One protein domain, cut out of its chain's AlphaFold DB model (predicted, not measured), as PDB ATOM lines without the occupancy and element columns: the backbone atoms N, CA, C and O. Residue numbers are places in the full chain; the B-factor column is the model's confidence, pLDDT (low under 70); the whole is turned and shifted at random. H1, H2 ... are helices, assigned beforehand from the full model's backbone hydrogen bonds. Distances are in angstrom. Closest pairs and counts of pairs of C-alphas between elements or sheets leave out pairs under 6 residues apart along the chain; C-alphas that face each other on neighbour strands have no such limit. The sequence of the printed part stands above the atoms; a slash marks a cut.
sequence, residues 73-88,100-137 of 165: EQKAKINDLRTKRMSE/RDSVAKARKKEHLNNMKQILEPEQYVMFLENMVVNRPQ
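What this domain is: This is residues 73 to 88 and 100 to 137 of the 165 residues of an uncharacterized protein of Muribaculaceae bacterium (UniProt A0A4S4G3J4). Three helices make a loose zigzag, with the longest, H2, in the middle: H1 runs beside it the opposite way and meets it near one end, and H3 folds back from that same end of H2 on its other side. The contacts are few, and two stretches stick out: residues 100 to 106, which belong to H2, and residues 129 to 137, of which 129 to 133 belong to H3. The printed part has 54 residues, with three named helices in the order H1, H2, H3 and no named strand, and its class is all helix. The whole is only just loose, close to compact, with a radius of gyration of the C-alphas of 12.1 A and spans of 32 by 26 by 18 A.

How they stand to each other: H1, residues 73 to 88, touches H2, residues 100 to 118, with 4 pairs of C-alphas within 8 A. The closest C-alphas of the two are those of Gln 74 and Ile 118, 5.9 A apart. H1 touches H2 with residues 74 to 78 alone, and H2 touches H1 with residues 115 to 118 alone. The two helices run opposite ways at a shallow tilt of 18 degrees, with their centres 13.8 A apart. A tight link of 2 residues joins H2 to H3, residues 121 to 133. H2 and H3 are close but not clearly touching, with 2 pairs of C-alphas within 8 A, and their closest C-alphas, those of Lys 116 and Tyr 124, are 6.0 A apart. They run opposite ways at a steep tilt of 39 degrees. H1 and H3 are apart. In H1, H2 and H3 every O i to N i+4 pair is within hydrogen-bond range.

Where its parts are: H1 begins at C-alpha 73, at (52.268, 51.744, -35.489), and has 16 residues and a length of 22.8 A from first to last C-alpha. H2 has 19 residues, from Arg 100 to Ile 118, and measures 27.2 A, ending at C-alpha 118, at (44.316, 48.175, -37.146). H3 has 13 residues, from Pro 121 to Val 133, and measures 18.7 A, ending at C-alpha 133, at (44.089, 26.854, -38.057).

The domain as a whole: The two C-alphas farthest apart are those of Glu 73 and Arg 100, at 33.2 A. Residues 89 to 99 are cut out and not printed, and C-alphas 88 and 100 are 14.9 A apart across this cut, which the link from H1 to H2 spans. The mean pLDDT of the printed part is 87.4, and residues 135 to 137 are under 70.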
ATOM      1  N   GLU A  73      53.512  51.141 -35.967       89.88
ATOM      2  CA  GLU A  73      52.268  51.744 -35.489       89.88
ATOM      3  C   GLU A  73      51.186  50.696 -35.205       89.88
ATOM      4  O   GLU A  73      50.508  50.762 -34.179       89.88
ATOM      5  N   GLN A  74      51.038  49.694 -36.080       90.06
ATOM      6  CA  GLN A  74      50.097  48.593 -35.866       90.06
ATOM      7  C   GLN A  74      50.463  47.790 -34.613       90.06
ATOM      8  O   GLN A  74      49.593  47.490 -33.792       90.06
ATOM      9  N   LYS A  75      51.757  47.497 -34.421       88.00
ATOM     10  CA  LYS A  75      52.265  46.810 -33.221       88.00
ATOM     11  C   LYS A  75      51.952  47.594 -31.946       88.00
ATOM     12  O   LYS A  75      51.481  46.997 -30.979       88.00
ATOM     13  N   ALA A  76      52.157  48.913 -31.952       88.94
ATOM     14  CA  ALA A  76      51.827  49.775 -30.819       88.94
ATOM     15  C   ALA A  76      50.326  49.715 -30.484       88.94
ATOM     16  O   ALA A  76      49.958  49.354 -29.366       88.94
ATOM     17  N   LYS A  77      49.454  49.919 -31.483       89.88
ATOM     18  CA  LYS A  77      47.991  49.854 -31.303       89.88
ATOM     19  C   LYS A  77      47.523  48.487 -30.784       89.88
ATOM     20  O   LYS A  77      46.638  48.413 -29.929       89.88
ATOM     21  N   ILE A  78      48.115  47.389 -31.262       90.06
ATOM     22  CA  ILE A  78      47.800  46.033 -30.782       90.06
ATOM     23  C   ILE A  78      48.218  45.857 -29.315       90.06
ATOM     24  O   ILE A  78      47.447  45.301 -28.529       90.06
ATOM     25  N   ASN A  79      49.399  46.342 -28.927       86.50
ATOM     26  CA  ASN A  79      49.888  46.256 -27.550       86.50
ATOM     27  C   ASN A  79      49.049  47.092 -26.576       86.50
ATOM     28  O   ASN A  79      48.703  46.608 -25.493       86.50
ATOM     29  N   ASP A  80      48.630  48.289 -26.978       87.56
ATOM     30  CA  ASP A  80      47.735  49.131 -26.181       87.56
ATOM     31  C   ASP A  80      46.384  48.443 -25.953       87.56
ATOM     32  O   ASP A  80      45.890  48.360 -24.824       87.56
ATOM     33  N   LEU A  81      45.811  47.847 -27.006       88.69
ATOM     34  CA  LEU A  81      44.575  47.072 -26.899       88.69
ATOM     35  C   LEU A  81      44.712  45.846 -25.991       88.69
ATOM     36  O   LEU A  81      43.769  45.529 -25.256       88.69
ATOM     37  N   ARG A  82      45.849  45.138 -26.039       85.31
ATOM     38  CA  ARG A  82      46.137  44.003 -25.143       85.31
ATOM     39  C   ARG A  82      46.161  44.480 -23.687       85.31
ATOM     40  O   ARG A  82      45.468  43.907 -22.844       85.31
ATOM     41  N   THR A  83      46.875  45.567 -23.414       84.44
ATOM     42  CA  THR A  83      47.025  46.148 -22.071       84.44
ATOM     43  C   THR A  83      45.686  46.622 -21.507       84.44
ATOM     44  O   THR A  83      45.317  46.261 -20.383       84.44
ATOM     45  N   LYS A  84      44.895  47.341 -22.315       86.44
ATOM     46  CA  LYS A  84      43.545  47.786 -21.948       86.44
ATOM     47  C   LYS A  84      42.659  46.605 -21.548       86.44
ATOM     48  O   LYS A  84      42.095  46.609 -20.453       86.44
ATOM     49  N   ARG A  85      42.615  45.545 -22.362       81.44
ATOM     50  CA  ARG A  85      41.800  44.352 -22.071       81.44
ATOM     51  C   ARG A  85      42.252  43.592 -20.833       81.44
ATOM     52  O   ARG A  85      41.405  43.106 -20.085       81.44
ATOM     53  N   MET A  86      43.559  43.491 -20.585       79.00
ATOM     54  CA  MET A  86      44.055  42.891 -19.343       79.00
ATOM     55  C   MET A  86      43.559  43.667 -18.116       79.00
ATOM     56  O   MET A  86      43.094  43.061 -17.148       79.00
ATOM     57  N   SER A  87      43.571  45.001 -18.181       79.06
ATOM     58  CA  SER A  87      43.074  45.852 -17.094       79.06
ATOM     59  C   SER A  87      41.558  45.713 -16.863       79.06
ATOM     60  O   SER A  87      41.106  45.650 -15.718       79.06
ATOM     61  N   GLU A  88      40.764  45.594 -17.931       79.06
ATOM     62  CA  GLU A  88      39.304  45.441 -17.866       79.06
ATOM     63  C   GLU A  88      38.892  44.052 -17.370       79.06
ATOM     64  O   GLU A  88      37.969  43.917 -16.563       79.06
ATOM     65  N   ARG A 100      27.416  35.111 -18.773       76.62
ATOM     66  CA  ARG A 100      28.820  34.912 -19.165       76.62
ATOM     67  C   ARG A 100      28.982  34.670 -20.662       76.62
ATOM     68  O   ARG A 100      29.895  35.233 -21.260       76.62
ATOM     69  N   ASP A 101      28.076  33.913 -21.275       80.12
ATOM     70  CA  ASP A 101      28.172  33.568 -22.696       80.12
ATOM     71  C   ASP A 101      27.899  34.759 -23.618       80.12
ATOM     72  O   ASP A 101      28.631  34.971 -24.587       80.12
ATOM     73  N   SER A 102      26.872  35.562 -23.325       84.81
ATOM     74  CA  SER A 102      26.547  36.749 -24.125       84.81
ATOM     75  C   SER A 102      27.649  37.801 -24.018       84.81
ATOM     76  O   SER A 102      28.096  38.335 -25.034       84.81
ATOM     77  N   VAL A 103      28.169  38.022 -22.811       83.56
ATOM     78  CA  VAL A 103      29.290  38.933 -22.559       83.56
ATOM     79  C   VAL A 103      30.562  38.432 -23.241       83.56
ATOM     80  O   VAL A 103      31.272  39.216 -23.869       83.56
ATOM     81  N   ALA A 104      30.848  37.128 -23.190       82.31
ATOM     82  CA  ALA A 104      32.002  36.550 -23.873       82.31
ATOM     83  C   ALA A 104      31.901  36.704 -25.397       82.31
ATOM     84  O   ALA A 104      32.892  37.051 -26.044       82.31
ATOM     85  N   LYS A 105      30.716  36.488 -25.985       87.12
ATOM     86  CA  LYS A 105      30.475  36.729 -27.417       87.12
ATOM     87  C   LYS A 105      30.667  38.202 -27.778       87.12
ATOM     88  O   LYS A 105      31.342  38.488 -28.764       87.12
ATOM     89  N   ALA A 106      30.144  39.123 -26.967       88.81
ATOM     90  CA  ALA A 106      30.310  40.560 -27.178       88.81
ATOM     91  C   ALA A 106      31.791  40.974 -27.155       88.81
ATOM     92  O   ALA A 106      32.258  41.602 -28.101       88.81
ATOM     93  N   ARG A 107      32.560  40.523 -26.154       85.69
ATOM     94  CA  ARG A 107      34.006  40.804 -26.054       85.69
ATOM     95  C   ARG A 107      34.805  40.236 -27.227       85.69
ATOM     96  O   ARG A 107      35.731  40.879 -27.714       85.69
ATOM     97  N   LYS A 108      34.455  39.036 -27.706       87.88
ATOM     98  CA  LYS A 108      35.074  38.455 -28.910       87.88
ATOM     99  C   LYS A 108      34.782  39.303 -30.145       87.88
ATOM    100  O   LYS A 108      35.700  39.596 -30.901       87.88
ATOM    101  N   LYS A 109      33.532  39.733 -30.330       92.62
ATOM    102  CA  LYS A 109      33.145  40.598 -31.454       92.62
ATOM    103  C   LYS A 109      33.877  41.940 -31.409       92.62
ATOM    104  O   LYS A 109      34.411  42.377 -32.420       92.62
ATOM    105  N   GLU A 110      33.950  42.557 -30.235       92.56
ATOM    106  CA  GLU A 110      34.691  43.801 -30.028       92.56
ATOM    107  C   GLU A 110      36.179  43.636 -30.361       92.56
ATOM    108  O   GLU A 110      36.750  44.459 -31.073       92.56
ATOM    109  N   HIS A 111      36.806  42.537 -29.926       90.62
ATOM    110  CA  HIS A 111      38.186  42.235 -30.293       90.62
ATOM    111  C   HIS A 111      38.376  42.179 -31.811       90.62
ATOM    112  O   HIS A 111      39.321  42.788 -32.316       90.62
ATOM    113  N   LEU A 112      37.507  41.460 -32.520       93.56
ATOM    114  CA  LEU A 112      37.597  41.311 -33.970       93.56
ATOM    115  C   LEU A 112      37.422  42.651 -34.690       93.56
ATOM    116  O   LEU A 112      38.170  42.926 -35.623       93.56
ATOM    117  N   ASN A 113      36.507  43.504 -34.224       95.31
ATOM    118  CA  ASN A 113      36.324  44.851 -34.767       95.31
ATOM    119  C   ASN A 113      37.566  45.726 -34.557       95.31
ATOM    120  O   ASN A 113      38.019  46.376 -35.492       95.31
ATOM    121  N   ASN A 114      38.146  45.698 -33.356       93.06
ATOM    122  CA  ASN A 114      39.357  46.457 -33.057       93.06
ATOM    123  C   ASN A 114      40.554  45.988 -33.904       93.06
ATOM    124  O   ASN A 114      41.359  46.807 -34.327       93.06
ATOM    125  N   MET A 115      40.675  44.683 -34.183       94.31
ATOM    126  CA  MET A 115      41.715  44.178 -35.094       94.31
ATOM    127  C   MET A 115      41.456  44.598 -36.538       94.31
ATOM    128  O   MET A 115      42.390  45.029 -37.200       94.31
ATOM    129  N   LYS A 116      40.200  44.561 -37.000       94.56
ATOM    130  CA  LYS A 116      39.819  45.020 -38.343       94.56
ATOM    131  C   LYS A 116      40.160  46.495 -38.593       94.56
ATOM    132  O   LYS A 116      40.393  46.875 -39.726       94.56
ATOM    133  N   GLN A 117      40.161  47.329 -37.552       95.75
ATOM    134  CA  GLN A 117      40.535  48.745 -37.658       95.75
ATOM    135  C   GLN A 117      42.051  48.984 -37.699       95.75
ATOM    136  O   GLN A 117      42.482  50.056 -38.112       95.75
ATOM    137  N   ILE A 118      42.854  48.037 -37.206       94.69
ATOM    138  CA  ILE A 118      44.316  48.175 -37.146       94.69
ATOM    139  C   ILE A 118      44.983  47.497 -38.338       94.69
ATOM    140  O   ILE A 118      45.990  47.990 -38.838       94.69
ATOM    141  N   LEU A 119      44.453  46.346 -38.740       93.88
ATOM    142  CA  LEU A 119      44.994  45.532 -39.814       93.88
ATOM    143  C   LEU A 119      44.425  45.974 -41.157       93.88
ATOM    144  O   LEU A 119      43.243  46.298 -41.260       93.88
ATOM    145  N   GLU A 120      45.261  45.902 -42.186       93.12
ATOM    146  CA  GLU A 120      44.804  46.023 -43.566       93.12
ATOM    147  C   GLU A 120      43.865  44.856 -43.931       93.12
ATOM    148  O   GLU A 120      43.931  43.794 -43.296       93.12
ATOM    149  N   PRO A 121      42.999  44.998 -44.954       96.56
ATOM    150  CA  PRO A 121      42.013  43.974 -45.302       96.56
ATOM    151  C   PRO A 121      42.610  42.574 -45.502       96.56
ATOM    152  O   PRO A 121      42.076  41.604 -44.966       96.56
ATOM    153  N   GLU A 122      43.738  42.470 -46.207       94.81
ATOM    154  CA  GLU A 122      44.422  41.194 -46.465       94.81
ATOM    155  C   GLU A 122      45.029  40.600 -45.185       94.81
ATOM    156  O   GLU A 122      44.836  39.422 -44.880       94.81
ATOM    157  N   GLN A 123      45.674  41.438 -44.367       94.38
ATOM    158  CA  GLN A 123      46.228  41.037 -43.071       94.38
ATOM    159  C   GLN A 123      45.130  40.530 -42.128       94.38
ATOM    160  O   GLN A 123      45.328  39.575 -41.378       94.38
ATOM    161  N   TYR A 124      43.953  41.159 -42.157       96.62
ATOM    162  CA  TYR A 124      42.820  40.755 -41.334       96.62
ATOM    163  C   TYR A 124      42.288  39.368 -41.720       96.62
ATOM    164  O   TYR A 124      41.930  38.597 -40.830       96.62
ATOM    165  N   VAL A 125      42.265  39.025 -43.011       96.44
ATOM    166  CA  VAL A 125      41.865  37.684 -43.474       96.44
ATOM    167  C   VAL A 125      42.854  36.630 -42.983       96.44
ATOM    168  O   VAL A 125      42.428  35.697 -42.304       96.44
ATOM    169  N   MET A 126      44.158  36.830 -43.203       93.00
ATOM    170  CA  MET A 126      45.196  35.911 -42.704       93.00
ATOM    171  C   MET A 126      45.115  35.731 -41.184       93.00
ATOM    172  O   MET A 126      45.236  34.625 -40.663       93.00
ATOM    173  N   PHE A 127      44.841  36.813 -40.449       93.38
ATOM    174  CA  PHE A 127      44.656  36.752 -39.002       93.38
ATOM    175  C   PHE A 127      43.484  35.837 -38.613       93.38
ATOM    176  O   PHE A 127      43.606  35.031 -37.688       93.38
ATOM    177  N   LEU A 128      42.350  35.928 -39.316       93.44
ATOM    178  CA  LEU A 128      41.195  35.057 -39.076       93.44
ATOM    179  C   LEU A 128      41.482  33.598 -39.449       93.44
ATOM    180  O   LEU A 128      41.068  32.699 -38.716       93.44
ATOM    181  N   GLU A 129      42.195  33.361 -40.547       92.25
ATOM    182  CA  GLU A 129      42.622  32.023 -40.967       92.25
ATOM    183  C   GLU A 129      43.516  31.385 -39.903       92.25
ATOM    184  O   GLU A 129      43.210  30.298 -39.407       92.25
ATOM    185  N   ASN A 130      44.531  32.111 -39.434       89.44
ATOM    186  CA  ASN A 130      45.404  31.665 -38.352       89.44
ATOM    187  C   ASN A 130      44.626  31.411 -37.054       89.44
ATOM    188  O   ASN A 130      44.920  30.463 -36.328       89.44
ATOM    189  N   MET A 131      43.596  32.206 -36.742       86.56
ATOM    190  CA  MET A 131      42.734  31.949 -35.581       86.56
ATOM    191  C   MET A 131      41.972  30.622 -35.671       86.56
ATOM    192  O   MET A 131      41.653  30.042 -34.629       86.56
ATOM    193  N   VAL A 132      41.640  30.164 -36.879       86.94
ATOM    194  CA  VAL A 132      40.950  28.889 -37.110       86.94
ATOM    195  C   VAL A 132      41.950  27.734 -37.131       86.94
ATOM    196  O   VAL A 132      41.716  26.732 -36.456       86.94
ATOM    197  N   VAL A 133      43.063  27.890 -37.852       85.12
ATOM    198  CA  VAL A 133      44.089  26.854 -38.057       85.12
ATOM    199  C   VAL A 133      44.915  26.622 -36.791       85.12
ATOM    200  O   VAL A 133      44.992  25.497 -36.302       85.12
ATOM    201  N   ASN A 134      45.451  27.689 -36.196       79.81
ATOM    202  CA  ASN A 134      46.355  27.619 -35.045       79.81
ATOM    203  C   ASN A 134      45.605  27.605 -33.707       79.81
ATOM    204  O   ASN A 134      46.193  27.829 -32.646       79.81
ATOM    205  N   ARG A 135      44.285  27.373 -33.714       69.25
ATOM    206  CA  ARG A 135      43.502  27.409 -32.481       69.25
ATOM    207  C   ARG A 135      44.020  26.339 -31.512       69.25
ATOM    208  O   ARG A 135      43.942  25.151 -31.829       69.25
ATOM    209  N   PRO A 136      44.438  26.715 -30.290       62.88
ATOM    210  CA  PRO A 136      44.934  25.760 -29.314       62.88
ATOM    211  C   PRO A 136      43.877  24.689 -28.998       62.88
ATOM    212  O   PRO A 136      42.809  24.990 -28.445       62.88
ATOM    213  N   GLN A 137      44.158  23.429 -29.350       54.72
ATOM    214  CA  GLN A 137      43.335  22.273 -28.981       54.72
ATOM    215  C   GLN A 137      43.531  21.965 -27.490       54.72
ATOM    216  O   GLN A 137      44.294  21.087 -27.114       54.72
TER     217      GLN A 137